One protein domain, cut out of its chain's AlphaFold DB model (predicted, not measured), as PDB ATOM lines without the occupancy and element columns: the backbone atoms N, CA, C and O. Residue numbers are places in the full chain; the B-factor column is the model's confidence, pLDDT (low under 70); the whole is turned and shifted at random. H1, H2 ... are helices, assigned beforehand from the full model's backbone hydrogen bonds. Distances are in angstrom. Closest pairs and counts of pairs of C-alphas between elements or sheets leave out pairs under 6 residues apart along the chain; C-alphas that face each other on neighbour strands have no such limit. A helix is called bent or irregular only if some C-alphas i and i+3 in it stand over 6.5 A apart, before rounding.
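AT A GLANCE: This is residues 252 to 312 and 371 to 433 of the 560 residues of the protein "AAA_11 domain-containing protein" of Coprinellus micaceus (UniProt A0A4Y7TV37). A small body of short, crossed helices is gathered at one end of a long bent helix, H7, whose far part sticks out as a free arm. H1, H4 and H6 pack on the first arm, H7a, while H2 folds back beside H1 as a hairpin and H3 and H5 lie farther out; residues 416 to 433 of H7 stick out and make much of the length. The printed part has 124 residues with seven named helices, H1 to H7 in order, and no named strand; its class is all helix. It is loose, with a radius of gyration of the C-alphas of 17.8 A, and elongated, spanning 66 by 37 by 23 A.

HOW THE PARTS SIT: H1, residues 255 to 265, and H2, residues 267 to 274, form a helical hairpin; they touch, closest at the C-alphas of Leu 262 and Phe 270, 5.3 A apart, and run opposite ways at a steep tilt of 35.2 degrees, only just past shallow. H3, residues 278 to 290, is close to but not clearly touching H4, residues 296 to 301; their closest C-alphas, of His 284 and Ile 296, are 7.2 A apart. H4 only just touches H1, with 3 pairs of C-alphas within 8 A, the closest being those of Ser 255 and Tyr 297 at 6.2 A. H5, residues 304 to 309, is close to but not clearly touching H3, the closest C-alphas being those of Ile 280 and Asp 305 at 6.6 A. H7, residues 397 to 433, was assigned as one helix by its hydrogen bonds but is bent: C-alphas 414 and 417 are 7.0 A apart, and its arms H7a, residues 397 to 414, and H7b, residues 417 to 433, stand at a steep tilt of 49 degrees. H6, residues 383 to 388, touches H7a about perpendicular, at 81 degrees, closest at the C-alphas of Leu 386 and Glu 399, 7.4 A apart. H7a touches H4, closest at the C-alphas of Leu 301 and Arg 400, 6.2 A, and H1, closest at those of Tyr 261 and Ala 411, 6.4 A. H7b touches no helix. Every O i to N i+4 pair is within hydrogen-bond range in H1, H2, H4, H5, H6, H7a and H7b; in H3 it is 7 of 9.

IN THESE COORDINATES: H1 begins at C-alpha 255, (21.692, -22.445, -32.042), and is 15.1 A long. H3 is 19.4 A long. H7a is 25.4 A long from C-alpha 397, (36.828, -28.660, -35.508), and H7b is 24.3 A long, ending at C-alpha 433, (-1.924, -19.626, -6.757).

THE WHOLE: The C-alphas of Pro 372 and Gln 432, the two farthest apart, are 66.5 A apart. Residues 313 to 370 are not printed, and C-alphas 312 and 371 are 18.6 A apart across the cut. Of the links printed whole, that from H6 to H7 is short and the other four are tight. The mean pLDDT of the printed part is 76.2; 36 residues are under 70, among them 252 to 257, 287 to 293 and 412 to 424.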
ATOM      1  N   GLU A 252      18.677 -26.192 -22.962       53.78
ATOM      2  CA  GLU A 252      19.509 -26.415 -24.129       53.78
ATOM      3  C   GLU A 252      19.666 -25.059 -24.812       53.78
ATOM      4  O   GLU A 252      18.706 -24.483 -25.338       53.78
ATOM      5  N   VAL A 253      20.880 -24.510 -24.775       61.34
ATOM      6  CA  VAL A 253      21.194 -23.278 -25.495       61.34
ATOM      7  C   VAL A 253      21.092 -23.579 -26.988       61.34
ATOM      8  O   VAL A 253      22.013 -24.090 -27.623       61.34
ATOM      9  N   THR A 254      19.919 -23.307 -27.560       66.31
ATOM     10  CA  THR A 254      19.672 -23.572 -28.978       66.31
ATOM     11  C   THR A 254      20.588 -22.720 -29.856       66.31
ATOM     12  O   THR A 254      20.982 -21.608 -29.492       66.31
ATOM     13  N   SER A 255      20.871 -23.187 -31.075       66.38
ATOM     14  CA  SER A 255      21.692 -22.445 -32.042       66.38
ATOM     15  C   SER A 255      21.169 -21.035 -32.329       66.38
ATOM     16  O   SER A 255      21.947 -20.132 -32.624       66.38
ATOM     17  N   ARG A 256      19.860 -20.813 -32.183       67.81
ATOM     18  CA  ARG A 256      19.220 -19.500 -32.308       67.81
ATOM     19  C   ARG A 256      19.598 -18.544 -31.171       67.81
ATOM     20  O   ARG A 256      19.782 -17.359 -31.434       67.81
ATOM     21  N   VAL A 257      19.714 -19.038 -29.936       67.69
ATOM     22  CA  VAL A 257      20.155 -18.236 -28.781       67.69
ATOM     23  C   VAL A 257      21.621 -17.846 -28.952       67.69
ATOM     24  O   VAL A 257      21.945 -16.671 -28.821       67.69
ATOM     25  N   LEU A 258      22.474 -18.792 -29.362       76.25
ATOM     26  CA  LEU A 258      23.894 -18.528 -29.635       76.25
ATOM     27  C   LEU A 258      24.090 -17.552 -30.799       76.25
ATOM     28  O   LEU A 258      24.916 -16.654 -30.714       76.25
ATOM     29  N   THR A 259      23.291 -17.664 -31.861       76.44
ATOM     30  CA  THR A 259      23.366 -16.740 -33.006       76.44
ATOM     31  C   THR A 259      23.024 -15.302 -32.599       76.44
ATOM     32  O   THR A 259      23.694 -14.373 -33.032       76.44
ATOM     33  N   ARG A 260      22.023 -15.111 -31.727       74.31
ATOM     34  CA  ARG A 260      21.673 -13.788 -31.188       74.31
ATOM     35  C   ARG A 260      22.720 -13.270 -30.198       74.31
ATOM     36  O   ARG A 260      23.050 -12.095 -30.217       74.31
ATOM     37  N   TYR A 261      23.275 -14.153 -29.368       80.62
ATOM     38  CA  TYR A 261      24.388 -13.812 -28.484       80.62
ATOM     39  C   TYR A 261      25.595 -13.284 -29.276       80.62
ATOM     40  O   TYR A 261      26.175 -12.270 -28.894       80.62
ATOM     41  N   LEU A 262      25.930 -13.933 -30.396       81.88
ATOM     42  CA  LEU A 262      26.981 -13.478 -31.305       81.88
ATOM     43  C   LEU A 262      26.648 -12.123 -31.938       81.88
ATOM     44  O   LEU A 262      27.527 -11.279 -32.020       81.88
ATOM     45  N   GLU A 263      25.399 -11.882 -32.341       82.31
ATOM     46  CA  GLU A 263      24.967 -10.573 -32.864       82.31
ATOM     47  C   GLU A 263      25.222  -9.438 -31.858       82.31
ATOM     48  O   GLU A 263      25.733  -8.383 -32.233       82.31
ATOM     49  N   ASP A 264      24.912  -9.682 -30.582       78.38
ATOM     50  CA  ASP A 264      24.987  -8.676 -29.521       78.38
ATOM     51  C   ASP A 264      26.413  -8.499 -28.944       78.38
ATOM     52  O   ASP A 264      26.756  -7.398 -28.513       78.38
ATOM     53  N   ASN A 265      27.248  -9.554 -28.929       81.38
ATOM     54  CA  ASN A 265      28.539  -9.567 -28.210       81.38
ATOM     55  C   ASN A 265      29.773  -9.842 -29.094       81.38
ATOM     56  O   ASN A 265      30.880  -9.467 -28.715       81.38
ATOM     57  N   HIS A 266      29.604 -10.451 -30.273       85.31
ATOM     58  CA  HIS A 266      30.682 -10.804 -31.213       85.31
ATOM     59  C   HIS A 266      30.257 -10.534 -32.671       85.31
ATOM     60  O   HIS A 266      30.122 -11.450 -33.491       85.31
ATOM     61  N   SER A 267      30.026  -9.255 -33.000       83.19
ATOM     62  CA  SER A 267      29.454  -8.819 -34.287       83.19
ATOM     63  C   SER A 267      30.237  -9.291 -35.515       83.19
ATOM     64  O   SER A 267      29.653  -9.536 -36.574       83.19
ATOM     65  N   ASP A 268      31.553  -9.435 -35.378       84.56
ATOM     66  CA  ASP A 268      32.443  -9.808 -36.474       84.56
ATOM     67  C   ASP A 268      32.313 -11.307 -36.798       84.56
ATOM     68  O   ASP A 268      32.085 -11.673 -37.957       84.56
ATOM     69  N   HIS A 269      32.304 -12.172 -35.774       86.38
ATOM     70  CA  HIS A 269      32.011 -13.607 -35.905       86.38
ATOM     71  C   HIS A 269      30.593 -13.848 -36.432       86.38
ATOM     72  O   HIS A 269      30.392 -14.699 -37.300       86.38
ATOM     73  N   PHE A 270      29.610 -13.067 -35.970       86.31
ATOM     74  CA  PHE A 270      28.232 -13.124 -36.471       86.31
ATOM     75  C   PHE A 270      28.141 -12.780 -37.964       86.31
ATOM     76  O   PHE A 270      27.498 -13.495 -38.740       86.31
ATOM     77  N   THR A 271      28.824 -11.716 -38.386       84.12
ATOM     78  CA  THR A 271      28.850 -11.285 -39.788       84.12
ATOM     79  C   THR A 271      29.505 -12.344 -40.676       84.12
ATOM     80  O   THR A 271      28.980 -12.649 -41.749       84.12
ATOM     81  N   SER A 272      30.592 -12.975 -40.218       86.75
ATOM     82  CA  SER A 272      31.227 -14.082 -40.944       86.75
ATOM     83  C   SER A 272      30.347 -15.338 -41.006       86.75
ATOM     84  O   SER A 272      30.387 -16.068 -41.998       86.75
ATOM     85  N   LEU A 273      29.540 -15.608 -39.977       86.44
ATOM     86  CA  LEU A 273      28.627 -16.753 -39.944       86.44
ATOM     87  C   LEU A 273      27.461 -16.611 -40.929       86.44
ATOM     88  O   LEU A 273      27.100 -17.585 -41.588       86.44
ATOM     89  N   LEU A 274      26.868 -15.417 -41.030       82.81
ATOM     90  CA  LEU A 274      25.758 -15.135 -41.951       82.81
ATOM     91  C   LEU A 274      26.220 -14.766 -43.365       82.81
ATOM     92  O   LEU A 274      25.434 -14.825 -44.314       82.81
ATOM     93  N   GLY A 275      27.495 -14.409 -43.515       80.69
ATOM     94  CA  GLY A 275      28.132 -14.083 -44.780       80.69
ATOM     95  C   GLY A 275      29.156 -15.112 -45.270       80.69
ATOM     96  O   GLY A 275      30.203 -14.668 -45.735       80.69
ATOM     97  N   PRO A 276      28.903 -16.439 -45.252       83.50
ATOM     98  CA  PRO A 276      29.913 -17.418 -45.647       83.50
ATOM     99  C   PRO A 276      30.253 -17.309 -47.136       83.50
ATOM    100  O   PRO A 276      29.517 -16.685 -47.912       83.50
ATOM    101  N   GLU A 277      31.355 -17.930 -47.547       83.06
ATOM    102  CA  GLU A 277      31.760 -17.980 -48.952       83.06
ATOM    103  C   GLU A 277      30.708 -18.676 -49.826       83.06
ATOM    104  O   GLU A 277      29.905 -19.489 -49.362       83.06
ATOM    105  N   LYS A 278      30.699 -18.348 -51.123       81.19
ATOM    106  CA  LYS A 278      29.654 -18.789 -52.061       81.19
ATOM    107  C   LYS A 278      29.492 -20.316 -52.096       81.19
ATOM    108  O   LYS A 278      28.363 -20.790 -52.133       81.19
ATOM    109  N   TRP A 279      30.589 -21.071 -52.038       81.38
ATOM    110  CA  TRP A 279      30.553 -22.537 -52.050       81.38
ATOM    111  C   TRP A 279      29.947 -23.125 -50.765       81.38
ATOM    112  O   TRP A 279      29.184 -24.079 -50.835       81.38
ATOM    113  N   ILE A 280      30.193 -22.509 -49.605       83.75
ATOM    114  CA  ILE A 280      29.607 -22.921 -48.317       83.75
ATOM    115  C   ILE A 280      28.094 -22.672 -48.312       83.75
ATOM    116  O   ILE A 280      27.341 -23.493 -47.794       83.75
ATOM    117  N   ARG A 281      27.634 -21.563 -48.915       81.12
ATOM    118  CA  ARG A 281      26.193 -21.276 -49.073       81.12
ATOM    119  C   ARG A 281      25.501 -22.336 -49.919       81.12
ATOM    120  O   ARG A 281      24.495 -22.878 -49.483       81.12
ATOM    121  N   LEU A 282      26.072 -22.648 -51.083       81.00
ATOM    122  CA  LEU A 282      25.540 -23.670 -51.988       81.00
ATOM    123  C   LEU A 282      25.527 -25.054 -51.325       81.00
ATOM    124  O   LEU A 282      24.533 -25.770 -51.409       81.00
ATOM    125  N   LEU A 283      26.587 -25.391 -50.584       81.88
ATOM    126  CA  LEU A 283      26.671 -26.644 -49.839       81.88
ATOM    127  C   LEU A 283      25.600 -26.712 -48.738       81.88
ATOM    128  O   LEU A 283      24.918 -27.721 -48.590       81.88
ATOM    129  N   HIS A 284      25.406 -25.635 -47.973       82.25
ATOM    130  CA  HIS A 284      24.366 -25.573 -46.940       82.25
ATOM    131  C   HIS A 284      22.948 -25.684 -47.525       82.25
ATOM    132  O   HIS A 284      22.110 -26.377 -46.945       82.25
ATOM    133  N   GLU A 285      22.694 -25.066 -48.682       80.44
ATOM    134  CA  GLU A 285      21.422 -25.165 -49.413       80.44
ATOM    135  C   GLU A 285      21.140 -26.603 -49.877       80.44
ATOM    136  O   GLU A 285      20.040 -27.106 -49.637       80.44
ATOM    137  N   GLN A 286      22.141 -27.302 -50.426       74.94
ATOM    138  CA  GLN A 286      22.026 -28.697 -50.873       74.94
ATOM    139  C   GLN A 286      21.731 -29.664 -49.711       74.94
ATOM    140  O   GLN A 286      20.857 -30.527 -49.809       74.94
ATOM    141  N   TYR A 287      22.375 -29.469 -48.554       67.94
ATOM    142  CA  TYR A 287      22.070 -30.230 -47.334       67.94
ATOM    143  C   TYR A 287      20.644 -29.978 -46.809       67.94
ATOM    144  O   TYR A 287      20.052 -30.853 -46.173       67.94
ATOM    145  N   GLY A 288      20.075 -28.799 -47.077       59.25
ATOM    146  CA  GLY A 288      18.718 -28.431 -46.673       59.25
ATOM    147  C   GLY A 288      17.600 -29.151 -47.436       59.25
ATOM    148  O   GLY A 288      16.473 -29.182 -46.931       59.25
ATOM    149  N   GLU A 289      17.890 -29.724 -48.611       55.09
ATOM    150  CA  GLU A 289      16.918 -30.440 -49.450       55.09
ATOM    151  C   GLU A 289      16.885 -31.957 -49.190       55.09
ATOM    152  O   GLU A 289      15.816 -32.561 -49.281       55.09
ATOM    153  N   GLU A 290      18.007 -32.573 -48.798       53.06
ATOM    154  CA  GLU A 290      18.105 -34.038 -48.687       53.06
ATOM    155  C   GLU A 290      17.891 -34.604 -47.270       53.06
ATOM    156  O   GLU A 290      17.290 -35.674 -47.136       53.06
ATOM    157  N   LYS A 291      18.352 -33.938 -46.196       53.19
ATOM    158  CA  LYS A 291      18.278 -34.464 -44.812       53.19
ATOM    159  C   LYS A 291      18.269 -33.344 -43.763       53.19
ATOM    160  O   LYS A 291      19.326 -32.869 -43.379       53.19
ATOM    161  N   GLU A 292      17.079 -33.018 -43.251       53.91
ATOM    162  CA  GLU A 292      16.802 -32.085 -42.135       53.91
ATOM    163  C   GLU A 292      17.402 -30.667 -42.273       53.91
ATOM    164  O   GLU A 292      18.610 -30.458 -42.294       53.91
ATOM    165  N   ARG A 293      16.547 -29.633 -42.258       64.94
ATOM    166  CA  ARG A 293      16.984 -28.224 -42.251       64.94
ATOM    167  C   ARG A 293      17.772 -27.883 -40.975       64.94
ATOM    168  O   ARG A 293      17.193 -27.444 -39.984       64.94
ATOM    169  N   ILE A 294      19.091 -28.048 -41.008       75.25
ATOM    170  CA  ILE A 294      20.006 -27.606 -39.948       75.25
ATOM    171  C   ILE A 294      20.340 -26.116 -40.105       75.25
ATOM    172  O   ILE A 294      20.530 -25.612 -41.210       75.25
ATOM    173  N   SER A 295      20.427 -25.385 -38.990       81.94
ATOM    174  CA  SER A 295      20.852 -23.976 -38.997       81.94
ATOM    175  C   SER A 295      22.305 -23.824 -39.472       81.94
ATOM    176  O   SER A 295      23.113 -24.730 -39.261       81.94
ATOM    177  N   ILE A 296      22.661 -22.671 -40.052       82.44
ATOM    178  CA  ILE A 296      24.036 -22.393 -40.512       82.44
ATOM    179  C   ILE A 296      25.062 -22.502 -39.370       82.44
ATOM    180  O   ILE A 296      26.153 -23.027 -39.556       82.44
ATOM    181  N   TYR A 297      24.666 -22.130 -38.149       84.44
ATOM    182  CA  TYR A 297      25.477 -22.306 -36.945       84.44
ATOM    183  C   TYR A 297      25.738 -23.782 -36.623       84.44
ATOM    184  O   TYR A 297      26.871 -24.183 -36.389       84.44
ATOM    185  N   THR A 298      24.701 -24.627 -36.655       83.56
ATOM    186  CA  THR A 298      24.872 -26.080 -36.463       83.56
ATOM    187  C   THR A 298      25.654 -26.735 -37.597       83.56
ATOM    188  O   THR A 298      26.350 -27.715 -37.354       83.56
ATOM    189  N   PHE A 299      25.549 -26.208 -38.818       85.12
ATOM    190  CA  PHE A 299      26.338 -26.653 -39.965       85.12
ATOM    191  C   PHE A 299      27.832 -26.359 -39.750       85.12
ATOM    192  O   PHE A 299      28.654 -27.269 -39.875       85.12
ATOM    193  N   TRP A 300      28.160 -25.134 -39.320       88.88
ATOM    194  CA  TRP A 300      29.510 -24.712 -38.937       88.88
ATOM    195  C   TRP A 300      30.061 -25.531 -37.760       88.88
ATOM    196  O   TRP A 300      31.146 -26.102 -37.859       88.88
ATOM    197  N   LEU A 301      29.293 -25.680 -36.678       86.81
ATOM    198  CA  LEU A 301      29.714 -26.416 -35.480       86.81
ATOM    199  C   LEU A 301      29.982 -27.900 -35.765       86.81
ATOM    200  O   LEU A 301      30.949 -28.475 -35.272       86.81
ATOM    201  N   ARG A 302      29.138 -28.534 -36.592       84.44
ATOM    202  CA  ARG A 302      29.324 -29.931 -37.013       84.44
ATOM    203  C   ARG A 302      30.445 -30.099 -38.042       84.44
ATOM    204  O   ARG A 302      30.734 -31.240 -38.398       84.44
ATOM    205  N   GLY A 303      31.065 -29.014 -38.513       82.62
ATOM    206  CA  GLY A 303      32.152 -29.028 -39.492       82.62
ATOM    207  C   GLY A 303      31.748 -29.669 -40.817       82.62
ATOM    208  O   GLY A 303      32.501 -30.473 -41.350       82.62
ATOM    209  N   LYS A 304      30.538 -29.404 -41.320       84.44
ATOM    210  CA  LYS A 304      30.045 -30.038 -42.559       84.44
ATOM    211  C   LYS A 304      30.772 -29.584 -43.818       84.44
ATOM    212  O   LYS A 304      30.954 -30.372 -44.739       84.44
ATOM    213  N   ASP A 305      31.255 -28.355 -43.806       83.75
ATOM    214  CA  ASP A 305      32.236 -27.833 -44.746       83.75
ATOM    215  C   ASP A 305      33.574 -28.589 -44.661       83.75
ATOM    216  O   ASP A 305      34.125 -28.973 -45.685       83.75
ATOM    217  N   ILE A 306      34.059 -28.888 -43.450       84.56
ATOM    218  CA  ILE A 306      35.301 -29.653 -43.245       84.56
ATOM    219  C   ILE A 306      35.123 -31.104 -43.712       84.56
ATOM    220  O   ILE A 306      36.016 -31.634 -44.364       84.56
ATOM    221  N   ASP A 307      33.976 -31.734 -43.435       83.75
ATOM    222  CA  ASP A 307      33.646 -33.081 -43.935       83.75
ATOM    223  C   ASP A 307      33.702 -33.139 -45.464       83.75
ATOM    224  O   ASP A 307      34.230 -34.099 -46.015       83.75
ATOM    225  N   PHE A 308      33.175 -32.112 -46.139       81.00
ATOM    226  CA  PHE A 308      33.183 -32.014 -47.597       81.00
ATOM    227  C   PHE A 308      34.604 -31.857 -48.158       81.00
ATOM    228  O   PHE A 308      34.958 -32.528 -49.120       81.00
ATOM    229  N   LEU A 309      35.448 -31.049 -47.507       78.69
ATOM    230  CA  LEU A 309      36.853 -30.857 -47.888       78.69
ATOM    231  C   LEU A 309      37.770 -32.044 -47.539       78.69
ATOM    232  O   LEU A 309      38.844 -32.176 -48.119       78.69
ATOM    233  N   SER A 310      37.383 -32.885 -46.574       71.62
ATOM    234  CA  SER A 310      38.205 -34.007 -46.078       71.62
ATOM    235  C   SER A 310      37.879 -35.343 -46.753       71.62
ATOM    236  O   SER A 310      38.407 -36.379 -46.345       71.62
ATOM    237  N   GLN A 311      36.995 -35.351 -47.757       68.25
ATOM    238  CA  GLN A 311      36.759 -36.542 -48.572       68.25
ATOM    239  C   GLN A 311      38.058 -36.917 -49.318       68.25
ATOM    240  O   GLN A 311      38.809 -36.015 -49.698       68.25
ATOM    241  N   PRO A 312      38.365 -38.218 -49.495       46.84
ATOM    242  CA  PRO A 312      39.718 -38.730 -49.768       46.84
ATOM    243  C   PRO A 312      40.405 -38.308 -51.083       46.84
ATOM    244  O   PRO A 312      41.463 -38.843 -51.390       46.84
ATOM    245  N   SER A 371      38.525 -21.332 -57.215       62.69
ATOM    246  CA  SER A 371      39.833 -21.894 -57.565       62.69
ATOM    247  C   SER A 371      40.950 -21.029 -56.961       62.69
ATOM    248  O   SER A 371      40.911 -19.807 -57.144       62.69
ATOM    249  N   PRO A 372      41.950 -21.610 -56.265       68.62
ATOM    250  CA  PRO A 372      42.122 -23.039 -55.966       68.62
ATOM    251  C   PRO A 372      41.126 -23.559 -54.911       68.62
ATOM    252  O   PRO A 372      40.573 -22.772 -54.145       68.62
ATOM    253  N   ILE A 373      40.903 -24.881 -54.877       72.75
ATOM    254  CA  ILE A 373      40.030 -25.536 -53.887       72.75
ATOM    255  C   ILE A 373      40.582 -25.268 -52.471       72.75
ATOM    256  O   ILE A 373      41.785 -25.459 -52.248       72.75
ATOM    257  N   PRO A 374      39.753 -24.799 -51.518       76.38
ATOM    258  CA  PRO A 374      40.186 -24.567 -50.143       76.38
ATOM    259  C   PRO A 374      40.684 -25.855 -49.478       76.38
ATOM    260  O   PRO A 374      40.104 -26.919 -49.657       76.38
ATOM    261  N   LYS A 375      41.743 -25.769 -48.666       76.12
ATOM    262  CA  LYS A 375      42.197 -26.907 -47.849       76.12
ATOM    263  C   LYS A 375      41.381 -26.996 -46.563       76.12
ATOM    264  O   LYS A 375      41.040 -25.966 -45.986       76.12
ATOM    265  N   ALA A 376      41.130 -28.217 -46.091       78.88
ATOM    266  CA  ALA A 376      40.492 -28.446 -44.799       78.88
ATOM    267  C   ALA A 376      41.305 -27.773 -43.667       78.88
ATOM    268  O   ALA A 376      42.505 -28.040 -43.544       78.88
ATOM    269  N   PRO A 377      40.691 -26.905 -42.842       83.50
ATOM    270  CA  PRO A 377      41.384 -26.264 -41.731       83.50
ATOM    271  C   PRO A 377      41.862 -27.274 -40.677       83.50
ATOM    272  O   PRO A 377      41.064 -28.039 -40.137       83.50
ATOM    273  N   SER A 378      43.154 -27.234 -40.342       78.19
ATOM    274  CA  SER A 378      43.800 -28.090 -39.329       78.19
ATOM    275  C   SER A 378      44.539 -27.296 -38.241       78.19
ATOM    276  O   SER A 378      45.440 -27.822 -37.591       78.19
ATOM    277  N   GLY A 379      44.195 -26.016 -38.071       78.75
ATOM    278  CA  GLY A 379      44.800 -25.136 -37.067       78.75
ATOM    279  C   GLY A 379      44.466 -25.524 -35.622       78.75
ATOM    280  O   GLY A 379      43.429 -26.133 -35.359       78.75
ATOM    281  N   ASP A 380      45.355 -25.135 -34.710       81.56
ATOM    282  CA  ASP A 380      45.212 -25.241 -33.251       81.56
ATOM    283  C   ASP A 380      45.706 -23.932 -32.609       81.56
ATOM    284  O   ASP A 380      46.762 -23.855 -31.975       81.56
ATOM    285  N   ARG A 381      45.029 -22.829 -32.942       82.62
ATOM    286  CA  ARG A 381      45.346 -21.497 -32.418       82.62
ATOM    287  C   ARG A 381      44.887 -21.366 -30.973       82.62
ATOM    288  O   ARG A 381      43.925 -22.000 -30.548       82.62
ATOM    289  N   ASP A 382      45.565 -20.491 -30.234       83.81
ATOM    290  CA  ASP A 382      45.145 -20.168 -28.879       83.81
ATOM    291  C   ASP A 382      43.787 -19.449 -28.857       83.81
ATOM    292  O   ASP A 382      43.311 -18.891 -29.848       83.81
ATOM    293  N   PHE A 383      43.140 -19.499 -27.697       81.00
ATOM    294  CA  PHE A 383      41.799 -18.963 -27.511       81.00
ATOM    295  C   PHE A 383      41.704 -17.456 -27.814       81.00
ATOM    296  O   PHE A 383      40.737 -17.022 -28.440       81.00
ATOM    297  N   ASP A 384      42.708 -16.670 -27.417       82.69
ATOM    298  CA  ASP A 384      42.712 -15.217 -27.611       82.69
ATOM    299  C   ASP A 384      42.816 -14.861 -29.106       82.69
ATOM    300  O   ASP A 384      42.084 -14.004 -29.598       82.69
ATOM    301  N   ALA A 385      43.633 -15.592 -29.873       81.69
ATOM    302  CA  ALA A 385      43.727 -15.435 -31.321       81.69
ATOM    303  C   ALA A 385      42.444 -15.860 -32.053       81.69
ATOM    304  O   ALA A 385      42.133 -15.307 -33.108       81.69
ATOM    305  N   LEU A 386      41.689 -16.827 -31.518       84.81
ATOM    306  CA  LEU A 386      40.386 -17.222 -32.066       84.81
ATOM    307  C   LEU A 386      39.303 -16.161 -31.827       84.81
ATOM    308  O   LEU A 386      38.393 -16.013 -32.648       84.81
ATOM    309  N   LEU A 387      39.397 -15.424 -30.720       82.38
ATOM    310  CA  LEU A 387      38.470 -14.343 -30.396       82.38
ATOM    311  C   LEU A 387      38.741 -13.076 -31.220       82.38
ATOM    312  O   LEU A 387      37.804 -12.338 -31.507       82.38
ATOM    313  N   ASP A 388      39.988 -12.853 -31.637       82.12
ATOM    314  CA  ASP A 388      40.375 -11.721 -32.489       82.12
ATOM    315  C   ASP A 388      40.189 -12.001 -33.996       82.12
ATOM    316  O   ASP A 388      40.074 -11.066 -34.795       82.12
ATOM    317  N   ASP A 389      40.144 -13.273 -34.417       83.69
ATOM    318  CA  ASP A 389      39.937 -13.651 -35.819       83.69
ATOM    319  C   ASP A 389      38.450 -13.808 -36.174       83.69
ATOM    320  O   ASP A 389      37.773 -14.760 -35.779       83.69
ATOM    321  N   ALA A 390      37.955 -12.894 -37.009       78.81
ATOM    322  CA  ALA A 390      36.591 -12.914 -37.523       78.81
ATOM    323  C   ALA A 390      36.333 -14.031 -38.556       78.81
ATOM    324  O   ALA A 390      35.176 -14.344 -38.838       78.81
ATOM    325  N   CYS A 391      37.369 -14.644 -39.144       81.62
ATOM    326  CA  CYS A 391      37.243 -15.646 -40.207       81.62
ATOM    327  C   CYS A 391      36.936 -17.057 -39.667       81.62
ATOM    328  O   CYS A 391      37.724 -17.992 -39.817       81.62
ATOM    329  N   ILE A 392      35.736 -17.247 -39.108       85.12
ATOM    330  CA  ILE A 392      35.334 -18.492 -38.420       85.12
ATOM    331  C   ILE A 392      35.350 -19.760 -39.287       85.12
ATOM    332  O   ILE A 392      35.394 -20.876 -38.769       85.12
ATOM    333  N   TRP A 393      35.277 -19.616 -40.611       85.56
ATOM    334  CA  TRP A 393      35.285 -20.744 -41.549       85.56
ATOM    335  C   TRP A 393      36.689 -21.324 -41.757       85.56
ATOM    336  O   TRP A 393      36.812 -22.492 -42.110       85.56
ATOM    337  N   ASN A 394      37.737 -20.568 -41.413       85.38
ATOM    338  CA  ASN A 394      39.126 -21.036 -41.414       85.38
ATOM    339  C   ASN A 394      39.505 -21.770 -40.119       85.38
ATOM    340  O   ASN A 394      40.677 -22.076 -39.913       85.38
ATOM    341  N   MET A 395      38.539 -22.014 -39.228       87.12
ATOM    342  CA  MET A 395      38.774 -22.685 -37.953       87.12
ATOM    343  C   MET A 395      38.606 -24.200 -38.065       87.12
ATOM    344  O   MET A 395      37.655 -24.671 -38.699       87.12
ATOM    345  N   SER A 396      39.496 -24.950 -37.412       88.31
ATOM    346  CA  SER A 396      39.406 -26.409 -37.290       88.31
ATOM    347  C   SER A 396      38.235 -26.833 -36.393       88.31
ATOM    348  O   SER A 396      37.623 -26.022 -35.698       88.31
ATOM    349  N   ARG A 397      37.904 -28.130 -36.371       85.25
ATOM    350  CA  ARG A 397      36.828 -28.660 -35.508       85.25
ATOM    351  C   ARG A 397      37.070 -28.374 -34.024       85.25
ATOM    352  O   ARG A 397      36.121 -28.096 -33.294       85.25
ATOM    353  N   GLU A 398      38.324 -28.459 -33.598       84.38
ATOM    354  CA  GLU A 398      38.734 -28.274 -32.206       84.38
ATOM    355  C   GLU A 398      38.674 -26.794 -31.810       84.38
ATOM    356  O   GLU A 398      38.126 -26.459 -30.757       84.38
ATOM    357  N   GLU A 399      39.091 -25.898 -32.709       85.81
ATOM    358  CA  GLU A 399      38.965 -24.443 -32.546       85.81
ATOM    359  C   GLU A 399      37.484 -24.012 -32.468       85.81
ATOM    360  O   GLU A 399      37.089 -23.271 -31.564       85.81
ATOM    361  N   ARG A 400      36.624 -24.540 -33.356       89.88
ATOM    362  CA  ARG A 400      35.172 -24.260 -33.344       89.88
ATOM    363  C   ARG A 400      34.501 -24.750 -32.069       89.88
ATOM    364  O   ARG A 400      33.638 -24.061 -31.530       89.88
ATOM    365  N   LYS A 401      34.886 -25.935 -31.586       85.81
ATOM    366  CA  LYS A 401      34.376 -26.488 -30.328       85.81
ATOM    367  C   LYS A 401      34.791 -25.621 -29.141       85.81
ATOM    368  O   LYS A 401      33.950 -25.307 -28.311       85.81
ATOM    369  N   THR A 402      36.042 -25.171 -29.107       85.56
ATOM    370  CA  THR A 402      36.560 -24.293 -28.047       85.56
ATOM    371  C   THR A 402      35.793 -22.968 -27.980       85.56
ATOM    372  O   THR A 402      35.358 -22.563 -26.900       85.56
ATOM    373  N   LEU A 403      35.543 -22.324 -29.127       87.06
ATOM    374  CA  LEU A 403      34.712 -21.115 -29.184       87.06
ATOM    375  C   LEU A 403      33.252 -21.389 -28.823       87.06
ATOM    376  O   LEU A 403      32.648 -20.614 -28.088       87.06
ATOM    377  N   HIS A 404      32.683 -22.495 -29.304       85.75
ATOM    378  CA  HIS A 404      31.321 -22.894 -28.965       85.75
ATOM    379  C   HIS A 404      31.142 -23.099 -27.462       85.75
ATOM    380  O   HIS A 404      30.180 -22.585 -26.892       85.75
ATOM    381  N   ASP A 405      32.064 -23.815 -26.823       81.31
ATOM    382  CA  ASP A 405      32.036 -24.075 -25.389       81.31
ATOM    383  C   ASP A 405      32.142 -22.749 -24.617       81.31
ATOM    384  O   ASP A 405      31.361 -22.511 -23.695       81.31
ATOM    385  N   HIS A 406      33.018 -21.833 -25.048       83.44
ATOM    386  CA  HIS A 406      33.144 -20.504 -24.449       83.44
ATOM    387  C   HIS A 406      31.885 -19.641 -24.618       83.44
ATOM    388  O   HIS A 406      31.335 -19.170 -23.626       83.44
ATOM    389  N   TRP A 407      31.386 -19.462 -25.844       85.25
ATOM    390  CA  TRP A 407      30.177 -18.675 -26.113       85.25
ATOM    391  C   TRP A 407      28.950 -19.255 -25.422       85.25
ATOM    392  O   TRP A 407      28.085 -18.509 -24.974       85.25
ATOM    393  N   THR A 408      28.875 -20.579 -25.299       78.06
ATOM    394  CA  THR A 408      27.809 -21.245 -24.548       78.06
ATOM    395  C   THR A 408      27.909 -20.913 -23.066       78.06
ATOM    396  O   THR A 408      26.908 -20.521 -22.473       78.06
ATOM    397  N   GLN A 409      29.102 -20.997 -22.471       71.56
ATOM    398  CA  GLN A 409      29.294 -20.627 -21.068       71.56
ATOM    399  C   GLN A 409      29.020 -19.146 -20.811       71.56
ATOM    400  O   GLN A 409      28.370 -18.816 -19.822       71.56
ATOM    401  N   ASP A 410      29.458 -18.252 -21.695       77.62
ATOM    402  CA  ASP A 410      29.267 -16.818 -21.496       77.62
ATOM    403  C   ASP A 410      27.808 -16.396 -21.726       77.62
ATOM    404  O   ASP A 410      27.232 -15.681 -20.907       77.62
ATOM    405  N   ALA A 411      27.136 -16.955 -22.740       72.31
ATOM    406  CA  ALA A 411      25.696 -16.781 -22.936       72.31
ATOM    407  C   ALA A 411      24.883 -17.292 -21.734       72.31
ATOM    408  O   ALA A 411      23.914 -16.650 -21.323       72.31
ATOM    409  N   ILE A 412      25.293 -18.415 -21.129       67.88
ATOM    410  CA  ILE A 412      24.710 -18.905 -19.875       67.88
ATOM    411  C   ILE A 412      24.974 -17.895 -18.751       67.88
ATOM    412  O   ILE A 412      24.039 -17.498 -18.063       67.88
ATOM    413  N   ASN A 413      26.213 -17.440 -18.559       66.31
ATOM    414  CA  ASN A 413      26.582 -16.534 -17.467       66.31
ATOM    415  C   ASN A 413      25.880 -15.171 -17.551       66.31
ATOM    416  O   ASN A 413      25.407 -14.664 -16.532       66.31
ATOM    417  N   LEU A 414      25.750 -14.610 -18.753       66.94
ATOM    418  CA  LEU A 414      25.027 -13.365 -19.021       66.94
ATOM    419  C   LEU A 414      23.502 -13.536 -18.907       66.94
ATOM    420  O   LEU A 414      22.808 -12.603 -18.503       66.94
ATOM    421  N   GLY A 415      22.969 -14.726 -19.212       61.66
ATOM    422  CA  GLY A 415      21.544 -15.050 -19.092       61.66
ATOM    423  C   GLY A 415      21.078 -15.368 -17.664       61.66
ATOM    424  O   GLY A 415      19.908 -15.157 -17.341       61.66
ATOM    425  N   VAL A 416      21.971 -15.846 -16.790       57.59
ATOM    426  CA  VAL A 416      21.651 -16.307 -15.421       57.59
ATOM    427  C   VAL A 416      20.864 -15.296 -14.578       57.59
ATOM    428  O   VAL A 416      19.861 -15.712 -14.001       57.59
ATOM    429  N   PRO A 417      21.212 -13.995 -14.516       56.97
ATOM    430  CA  PRO A 417      20.454 -13.038 -13.705       56.97
ATOM    431  C   PRO A 417      19.016 -12.841 -14.204       56.97
ATOM    432  O   PRO A 417      18.089 -12.667 -13.412       56.97
ATOM    433  N   THR A 418      18.818 -12.889 -15.524       61.69
ATOM    434  CA  THR A 418      17.502 -12.743 -16.160       61.69
ATOM    435  C   THR A 418      16.646 -13.981 -15.911       61.69
ATOM    436  O   THR A 418      15.488 -13.860 -15.515       61.69
ATOM    437  N   HIS A 419      17.228 -15.174 -16.050       62.22
ATOM    438  CA  HIS A 419      16.535 -16.435 -15.794       62.22
ATOM    439  C   HIS A 419      16.225 -16.659 -14.309       62.22
ATOM    440  O   HIS A 419      15.154 -17.172 -13.994       62.22
ATOM    441  N   GLU A 420      17.103 -16.236 -13.397       58.38
ATOM    442  CA  GLU A 420      16.843 -16.269 -11.953       58.38
ATOM    443  C   GLU A 420      15.675 -15.339 -11.590       58.38
ATOM    444  O   GLU A 420      14.741 -15.757 -10.906       58.38
ATOM    445  N   ALA A 421      15.656 -14.113 -12.123       64.44
ATOM    446  CA  ALA A 421      14.557 -13.173 -11.903       64.44
ATOM    447  C   ALA A 421      13.220 -13.683 -12.475       64.44
ATOM    448  O   ALA A 421      12.181 -13.589 -11.813       64.44
ATOM    449  N   GLU A 422      13.225 -14.254 -13.681       65.69
ATOM    450  CA  GLU A 422      12.042 -14.877 -14.285       65.69
ATOM    451  C   GLU A 422      11.565 -16.087 -13.468       65.69
ATOM    452  O   GLU A 422      10.377 -16.169 -13.135       65.69
ATOM    453  N   PHE A 423      12.476 -16.970 -13.051       64.69
ATOM    454  CA  PHE A 423      12.164 -18.115 -12.194       64.69
ATOM    455  C   PHE A 423      11.541 -17.674 -10.868       64.69
ATOM    456  O   PHE A 423      10.498 -18.195 -10.467       64.69
ATOM    457  N   GLU A 424      12.107 -16.661 -10.210       66.38
ATOM    458  CA  GLU A 424      11.529 -16.105  -8.990       66.38
ATOM    459  C   GLU A 424      10.112 -15.561  -9.210       66.38
ATOM    460  O   GLU A 424       9.242 -15.738  -8.353       66.38
ATOM    461  N   THR A 425       9.851 -14.882 -10.332       72.00
ATOM    462  CA  THR A 425       8.504 -14.366 -10.622       72.00
ATOM    463  C   THR A 425       7.496 -15.493 -10.834       72.00
ATOM    464  O   THR A 425       6.394 -15.435 -10.282       72.00
ATOM    465  N   LEU A 426       7.875 -16.546 -11.562       65.56
ATOM    466  CA  LEU A 426       7.041 -17.729 -11.768       65.56
ATOM    467  C   LEU A 426       6.777 -18.463 -10.451       65.56
ATOM    468  O   LEU A 426       5.627 -18.806 -10.168       65.56
ATOM    469  N   TRP A 427       7.806 -18.624  -9.619       66.88
ATOM    470  CA  TRP A 427       7.695 -19.222  -8.292       66.88
ATOM    471  C   TRP A 427       6.758 -18.428  -7.380       66.88
ATOM    472  O   TRP A 427       5.873 -19.000  -6.744       66.88
ATOM    473  N   ARG A 428       6.898 -17.095  -7.336       70.56
ATOM    474  CA  ARG A 428       6.006 -16.217  -6.559       70.56
ATOM    475  C   ARG A 428       4.555 -16.338  -7.018       70.56
ATOM    476  O   ARG A 428       3.662 -16.471  -6.180       70.56
ATOM    477  N   ASN A 429       4.326 -16.337  -8.329       70.81
ATOM    478  CA  ASN A 429       2.993 -16.530  -8.893       70.81
ATOM    479  C   ASN A 429       2.423 -17.904  -8.512       70.81
ATOM    480  O   ASN A 429       1.243 -17.999  -8.176       70.81
ATOM    481  N   ASP A 430       3.244 -18.957  -8.512       65.38
ATOM    482  CA  ASP A 430       2.814 -20.291  -8.097       65.38
ATOM    483  C   ASP A 430       2.445 -20.364  -6.617       65.38
ATOM    484  O   ASP A 430       1.347 -20.800  -6.278       65.38
ATOM    485  N   GLN A 431       3.294 -19.836  -5.738       65.62
ATOM    486  CA  GLN A 431       3.006 -19.732  -4.307       65.62
ATOM    487  C   GLN A 431       1.693 -18.981  -4.050       65.62
ATOM    488  O   GLN A 431       0.869 -19.402  -3.235       65.62
ATOM    489  N   GLN A 432       1.452 -17.894  -4.788       69.81
ATOM    490  CA  GLN A 432       0.206 -17.142  -4.692       69.81
ATOM    491  C   GLN A 432      -1.000 -17.959  -5.179       69.81
ATOM    492  O   GLN A 432      -2.032 -17.965  -4.505       69.81
ATOM    493  N   ARG A 433      -0.876 -18.702  -6.286       66.25
ATOM    494  CA  ARG A 433      -1.924 -19.626  -6.757       66.25
ATOM    495  C   ARG A 433      -2.202 -20.733  -5.745       66.25
ATOM    496  O   ARG A 433      -3.364 -20.996  -5.448       66.25
TER     497      ARG A 433